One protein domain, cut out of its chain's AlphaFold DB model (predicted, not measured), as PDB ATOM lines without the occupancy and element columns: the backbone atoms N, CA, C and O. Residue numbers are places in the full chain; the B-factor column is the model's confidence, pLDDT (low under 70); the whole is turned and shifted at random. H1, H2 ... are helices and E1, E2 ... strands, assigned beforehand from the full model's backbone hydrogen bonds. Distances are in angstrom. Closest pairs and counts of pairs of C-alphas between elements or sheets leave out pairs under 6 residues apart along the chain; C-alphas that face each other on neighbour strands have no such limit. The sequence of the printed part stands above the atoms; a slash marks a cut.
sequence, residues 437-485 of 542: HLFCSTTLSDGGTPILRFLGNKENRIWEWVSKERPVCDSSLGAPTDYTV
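This is residues 437 to 485 of the 542 residues of an uncharacterized protein of Geobacter sulfurreducens (UniProt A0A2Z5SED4). A small sheet of three antiparallel strands has one short helix, H1, and a long loop, residues 467 to 480, over one face. The loop leads from H1 to E3, the edge strand farther from the helix, and the other face of the sheet is bare. The printed part has 49 residues with one named helix and three named strands, in the order E1, E2, H1, E3; the sheet's order is E1, E2, E3. The class is mixed, helices and strands, with 23 residues, under half, in named elements. The whole is compact, with a radius of gyration of the C-alphas of 10.4 A and spans of 32 by 22 by 14 A.

E1, residues 437 to 442, begins at C-alpha 437 (3.086, -93.711, -49.545) and is 16.3 A long. E2, residues 451 to 458, is 19.7 A long. H1, residues 462 to 466, measures 6.3 A. E3, residues 481 to 484, measures 10.4 A and ends at C-alpha 484 (18.141, -101.745, -44.469).

E1 and E2 form a hairpin, antiparallel at 160 degrees, with N 440 and O 453 within hydrogen-bond range at 2.9 A. E2 and E3 are antiparallel at 153 degrees, with N 452 and O 483 at 2.8 A. H1 is on the sheet, over E1, at a height over the sheet of 9.0 A, with a local plane of only just enough C-alphas, 6. The closest C-alphas of E1 and H1 are those of Leu 438 and Ile 462, 6.1 A apart. In H1 every O i to N i+4 pair is within hydrogen-bond range.

The C-alphas of Gly 447 and Glu 459, the two farthest apart, are 32.6 A apart. The printed part has no cut. The link from H1 to E3 is long, 14 residues. The mean pLDDT of the printed part is 91.2, and no printed residue is under 70.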
ATOM      1  N   HIS A 437       1.668 -93.428 -49.735       94.00
ATOM      2  CA  HIS A 437       3.086 -93.711 -49.545       94.00
ATOM      3  C   HIS A 437       3.520 -94.773 -50.553       94.00
ATOM      4  O   HIS A 437       2.827 -95.776 -50.719       94.00
ATOM      5  N   LEU A 438       4.666 -94.577 -51.199       96.19
ATOM      6  CA  LEU A 438       5.245 -95.557 -52.115       96.19
ATOM      7  C   LEU A 438       6.429 -96.244 -51.443       96.19
ATOM      8  O   LEU A 438       7.349 -95.591 -50.948       96.19
ATOM      9  N   PHE A 439       6.416 -97.570 -51.461       97.25
ATOM     10  CA  PHE A 439       7.487 -98.416 -50.958       97.25
ATOM     11  C   PHE A 439       8.072 -99.240 -52.099       97.25
ATOM     12  O   PHE A 439       7.316 -99.764 -52.910       97.25
ATOM     13  N   CYS A 440       9.394 -99.399 -52.154       97.12
ATOM     14  CA  CYS A 440      10.040-100.314 -53.096       97.12
ATOM     15  C   CYS A 440      11.112-101.175 -52.429       97.12
ATOM     16  O   CYS A 440      11.984-100.681 -51.715       97.12
ATOM     17  N   SER A 441      11.076-102.471 -52.710       96.88
ATOM     18  CA  SER A 441      12.042-103.456 -52.239       96.88
ATOM     19  C   SER A 441      13.101-103.721 -53.307       96.88
ATOM     20  O   SER A 441      12.799-104.285 -54.353       96.88
ATOM     21  N   THR A 442      14.351-103.316 -53.049       95.69
ATOM     22  CA  THR A 442      15.451-103.410 -54.030       95.69
ATOM     23  C   THR A 442      16.843-103.489 -53.375       95.69
ATOM     24  O   THR A 442      16.961-103.580 -52.149       95.69
ATOM     25  N   THR A 443      17.903-103.468 -54.188       95.44
ATOM     26  CA  THR A 443      19.322-103.384 -53.807       95.44
ATOM     27  C   THR A 443      20.062-102.554 -54.860       95.44
ATOM     28  O   THR A 443      20.086-102.926 -56.030       95.44
ATOM     29  N   LEU A 444      20.657-101.428 -54.455       93.75
ATOM     30  CA  LEU A 444      21.137-100.378 -55.379       93.75
ATOM     31  C   LEU A 444      22.501-100.649 -56.034       93.75
ATOM     32  O   LEU A 444      22.925 -99.909 -56.917       93.75
ATOM     33  N   SER A 445      23.222-101.671 -55.583       91.50
ATOM     34  CA  SER A 445      24.529-102.048 -56.119       91.50
ATOM     35  C   SER A 445      24.694-103.559 -56.055       91.50
ATOM     36  O   SER A 445      24.163-104.187 -55.139       91.50
ATOM     37  N   ASP A 446      25.471-104.137 -56.971       88.88
ATOM     38  CA  ASP A 446      25.809-105.560 -56.908       88.88
ATOM     39  C   ASP A 446      26.480-105.907 -55.564       88.88
ATOM     40  O   ASP A 446      27.286-105.135 -55.039       88.88
ATOM     41  N   GLY A 447      26.064-107.019 -54.957       85.12
ATOM     42  CA  GLY A 447      26.452-107.415 -53.596       85.12
ATOM     43  C   GLY A 447      26.064-106.441 -52.467       85.12
ATOM     44  O   GLY A 447      26.523-106.621 -51.339       85.12
ATOM     45  N   GLY A 448      25.259-105.408 -52.741       91.88
ATOM     46  CA  GLY A 448      24.884-104.373 -51.776       91.88
ATOM     47  C   GLY A 448      23.919-104.838 -50.680       91.88
ATOM     48  O   GLY A 448      23.353-105.931 -50.725       91.88
ATOM     49  N   THR A 449      23.696-103.969 -49.691       95.25
ATOM     50  CA  THR A 449      22.703-104.186 -48.629       95.25
ATOM     51  C   THR A 449      21.279-104.116 -49.200       95.25
ATOM     52  O   THR A 449      20.930-103.089 -49.781       95.25
ATOM     53  N   PRO A 450      20.422-105.140 -49.019       96.62
ATOM     54  CA  PRO A 450      19.031-105.077 -49.464       96.62
ATOM     55  C   PRO A 450      18.219-104.075 -48.638       96.62
ATOM     56  O   PRO A 450      18.250-104.099 -47.403       96.62
ATOM     57  N   ILE A 451      17.462-103.220 -49.324       97.56
ATOM     58  CA  ILE A 451      16.741-102.093 -48.727       97.56
ATOM     59  C   ILE A 451      15.247-102.083 -49.063       97.56
ATOM     60  O   ILE A 451      14.791-102.633 -50.071       97.56
ATOM     61  N   LEU A 452      14.501-101.404 -48.198       97.88
ATOM     62  CA  LEU A 452      13.173-100.876 -48.448       97.88
ATOM     63  C   LEU A 452      13.319 -99.363 -48.663       97.88
ATOM     64  O   LEU A 452      13.697 -98.641 -47.741       97.88
ATOM     65  N   ARG A 453      13.047 -98.896 -49.881       97.44
ATOM     66  CA  ARG A 453      12.968 -97.474 -50.233       97.44
ATOM     67  C   ARG A 453      11.572 -96.954 -49.922       97.44
ATOM     68  O   ARG A 453      10.596 -97.667 -50.148       97.44
ATOM     69  N   PHE A 454      11.474 -95.711 -49.473       96.62
ATOM     70  CA  PHE A 454      10.223 -95.051 -49.110       96.62
ATOM     71  C   PHE A 454      10.139 -93.646 -49.714       96.62
ATOM     72  O   PHE A 454      11.038 -92.824 -49.528       96.62
ATOM     73  N   LEU A 455       9.024 -93.357 -50.384       95.19
ATOM     74  CA  LEU A 455       8.606 -92.016 -50.779       95.19
ATOM     75  C   LEU A 455       7.280 -91.683 -50.098       95.19
ATOM     76  O   LEU A 455       6.246 -92.294 -50.373       95.19
ATOM     77  N   GLY A 456       7.312 -90.684 -49.221       93.12
ATOM     78  CA  GLY A 456       6.121 -90.227 -48.519       93.12
ATOM     79  C   GLY A 456       5.199 -89.386 -49.398       93.12
ATOM     80  O   GLY A 456       5.668 -88.529 -50.149       93.12
ATOM     81  N   ASN A 457       3.893 -89.586 -49.215       87.25
ATOM     82  CA  ASN A 457       2.838 -88.655 -49.618       87.25
ATOM     83  C   ASN A 457       2.866 -88.232 -51.106       87.25
ATOM     84  O   ASN A 457       3.049 -87.055 -51.430       87.25
ATOM     85  N   LYS A 458       2.703 -89.202 -52.014       86.38
ATOM     86  CA  LYS A 458       2.744 -89.028 -53.473       86.38
ATOM     87  C   LYS A 458       1.370 -89.186 -54.113       86.38
ATOM     88  O   LYS A 458       0.591 -90.044 -53.715       86.38
ATOM     89  N   GLU A 459       1.110 -88.370 -55.129       81.69
ATOM     90  CA  GLU A 459      -0.041 -88.513 -56.038       81.69
ATOM     91  C   GLU A 459       0.229 -89.619 -57.073       81.69
ATOM     92  O   GLU A 459      -0.684 -90.341 -57.468       81.69
ATOM     93  N   ASN A 460       1.505 -89.803 -57.434       84.88
ATOM     94  CA  ASN A 460       1.995 -90.857 -58.321       84.88
ATOM     95  C   ASN A 460       1.657 -92.257 -57.801       84.88
ATOM     96  O   ASN A 460       1.790 -92.544 -56.607       84.88
ATOM     97  N   ARG A 461       1.290 -93.142 -58.721       87.75
ATOM     98  CA  ARG A 461       1.014 -94.562 -58.506       87.75
ATOM     99  C   ARG A 461       2.314 -95.366 -58.518       87.75
ATOM    100  O   ARG A 461       3.303 -94.970 -59.133       87.75
ATOM    101  N   ILE A 462       2.336 -96.527 -57.865       91.19
ATOM    102  CA  ILE A 462       3.582 -97.293 -57.679       91.19
ATOM    103  C   ILE A 462       4.239 -97.744 -58.990       91.19
ATOM    104  O   ILE A 462       5.468 -97.780 -59.084       91.19
ATOM    105  N   TRP A 463       3.443 -98.035 -60.020       88.44
ATOM    106  CA  TRP A 463       3.945 -98.434 -61.337       88.44
ATOM    107  C   TRP A 463       4.753 -97.330 -62.029       88.44
ATOM    108  O   TRP A 463       5.704 -97.650 -62.734       88.44
ATOM    109  N   GLU A 464       4.482 -96.047 -61.763       88.56
ATOM    110  CA  GLU A 464       5.301 -94.929 -62.265       88.56
ATOM    111  C   GLU A 464       6.735 -94.960 -61.700       88.56
ATOM    112  O   GLU A 464       7.662 -94.403 -62.290       88.56
ATOM    113  N   TRP A 465       6.939 -95.628 -60.558       90.62
ATOM    114  CA  TRP A 465       8.248 -95.758 -59.916       90.62
ATOM    115  C   TRP A 465       8.962 -97.070 -60.257       90.62
ATOM    116  O   TRP A 465      10.185 -97.072 -60.439       90.62
ATOM    117  N   VAL A 466       8.219 -98.182 -60.329       90.62
ATOM    118  CA  VAL A 466       8.795 -99.534 -60.467       90.62
ATOM    119  C   VAL A 466       8.749-100.098 -61.891       90.62
ATOM    120  O   VAL A 466       9.589-100.925 -62.231       90.62
ATOM    121  N   SER A 467       7.840 -99.627 -62.749       87.44
ATOM    122  CA  SER A 467       7.620-100.166 -64.101       87.44
ATOM    123  C   SER A 467       8.255 -99.286 -65.185       87.44
ATOM    124  O   SER A 467       7.561 -98.759 -66.051       87.44
ATOM    125  N   LYS A 468       9.583 -99.112 -65.142       81.75
ATOM    126  CA  LYS A 468      10.333 -98.294 -66.117       81.75
ATOM    127  C   LYS A 468      11.711 -98.857 -66.473       81.75
ATOM    128  O   LYS A 468      12.224 -99.734 -65.788       81.75
ATOM    129  N   GLU A 469      12.301 -98.343 -67.555       74.00
ATOM    130  CA  GLU A 469      13.412 -98.995 -68.263       74.00
ATOM    131  C   GLU A 469      14.690 -99.174 -67.421       74.00
ATOM    132  O   GLU A 469      15.180-100.301 -67.327       74.00
ATOM    133  N   ARG A 470      15.217 -98.106 -66.790       76.88
ATOM    134  CA  ARG A 470      16.191 -98.147 -65.669       76.88
ATOM    135  C   ARG A 470      16.602 -96.737 -65.195       76.88
ATOM    136  O   ARG A 470      16.644 -95.831 -66.019       76.88
ATOM    137  N   PRO A 471      16.992 -96.558 -63.915       82.38
ATOM    138  CA  PRO A 471      16.858 -97.508 -62.810       82.38
ATOM    139  C   PRO A 471      15.411 -97.534 -62.293       82.38
ATOM    140  O   PRO A 471      14.771 -96.493 -62.164       82.38
ATOM    141  N   VAL A 472      14.895 -98.713 -61.946       91.19
ATOM    142  CA  VAL A 472      13.613 -98.805 -61.221       91.19
ATOM    143  C   VAL A 472      13.782 -98.268 -59.800       91.19
ATOM    144  O   VAL A 472      14.867 -98.365 -59.225       91.19
ATOM    145  N   CYS A 473      12.727 -97.716 -59.205       92.06
ATOM    146  CA  CYS A 473      12.762 -97.192 -57.837       92.06
ATOM    147  C   CYS A 473      13.876 -96.153 -57.589       92.06
ATOM    148  O   CYS A 473      14.543 -96.182 -56.552       92.06
ATOM    149  N   ASP A 474      14.147 -95.284 -58.561       90.06
ATOM    150  CA  ASP A 474      15.171 -94.233 -58.502       90.06
ATOM    151  C   ASP A 474      14.676 -92.971 -57.754       90.06
ATOM    152  O   ASP A 474      13.817 -93.051 -56.874       90.06
ATOM    153  N   SER A 475      15.222 -91.797 -58.085       90.19
ATOM    154  CA  SER A 475      14.819 -90.500 -57.536       90.19
ATOM    155  C   SER A 475      13.879 -89.669 -58.426       90.19
ATOM    156  O   SER A 475      13.687 -88.488 -58.135       90.19
ATOM    157  N   SER A 476      13.295 -90.212 -59.506       86.00
ATOM    158  CA  SER A 476      12.477 -89.414 -60.448       86.00
ATOM    159  C   SER A 476      11.198 -88.855 -59.820       86.00
ATOM    160  O   SER A 476      10.691 -87.830 -60.258       86.00
ATOM    161  N   LEU A 477      10.690 -89.508 -58.770       84.62
ATOM    162  CA  LEU A 477       9.530 -89.066 -57.992       84.62
ATOM    163  C   LEU A 477       9.939 -88.329 -56.697       84.62
ATOM    164  O   LEU A 477       9.135 -88.171 -55.773       84.62
ATOM    165  N   GLY A 478      11.194 -87.875 -56.611       86.88
ATOM    166  CA  GLY A 478      11.817 -87.257 -55.436       86.88
ATOM    167  C   GLY A 478      12.832 -88.173 -54.745       86.88
ATOM    168  O   GLY A 478      12.963 -89.346 -55.079       86.88
ATOM    169  N   ALA A 479      13.567 -87.635 -53.768       91.06
ATOM    170  CA  ALA A 479      14.575 -88.392 -53.025       91.06
ATOM    171  C   ALA A 479      13.924 -89.388 -52.033       91.06
ATOM    172  O   ALA A 479      13.211 -88.942 -51.128       91.06
ATOM    173  N   PRO A 480      14.150 -90.710 -52.168       94.75
ATOM    174  CA  PRO A 480      13.619 -91.697 -51.236       94.75
ATOM    175  C   PRO A 480      14.424 -91.763 -49.933       94.75
ATOM    176  O   PRO A 480      15.627 -91.511 -49.904       94.75
ATOM    177  N   THR A 481      13.749 -92.161 -48.855       96.12
ATOM    178  CA  THR A 481      14.398 -92.604 -47.613       96.12
ATOM    179  C   THR A 481      14.609 -94.109 -47.685       96.12
ATOM    180  O   THR A 481      13.661 -94.846 -47.948       96.12
ATOM    181  N   ASP A 482      15.831 -94.570 -47.435       97.12
ATOM    182  CA  ASP A 482      16.190 -95.982 -47.545       97.12
ATOM    183  C   ASP A 482      16.397 -96.615 -46.163       97.12
ATOM    184  O   ASP A 482      17.079 -96.049 -45.307       97.12
ATOM    185  N   TYR A 483      15.833 -97.810 -45.974       97.56
ATOM    186  CA  TYR A 483      15.920 -98.604 -44.748       97.56
ATOM    187  C   TYR A 483      16.509 -99.988 -45.044       97.56
ATOM    188  O   TYR A 483      15.963-100.737 -45.855       97.56
ATOM    189  N   THR A 484      17.593-100.378 -44.368       98.00
ATOM    190  CA  THR A 484      18.141-101.745 -44.469       98.00
ATOM    191  C   THR A 484      17.140-102.798 -43.983       98.00
ATOM    192  O   THR A 484      16.701-102.750 -42.831       98.00
ATOM    193  N   VAL A 485      16.848-103.805 -44.819       97.81
ATOM    194  CA  VAL A 485      15.994-104.953 -44.455       97.81
ATOM    195  C   VAL A 485      16.828-106.031 -43.757       97.81
ATOM    196  O   VAL A 485      17.155-107.090 -44.304       97.81
TER     197      VAL A 485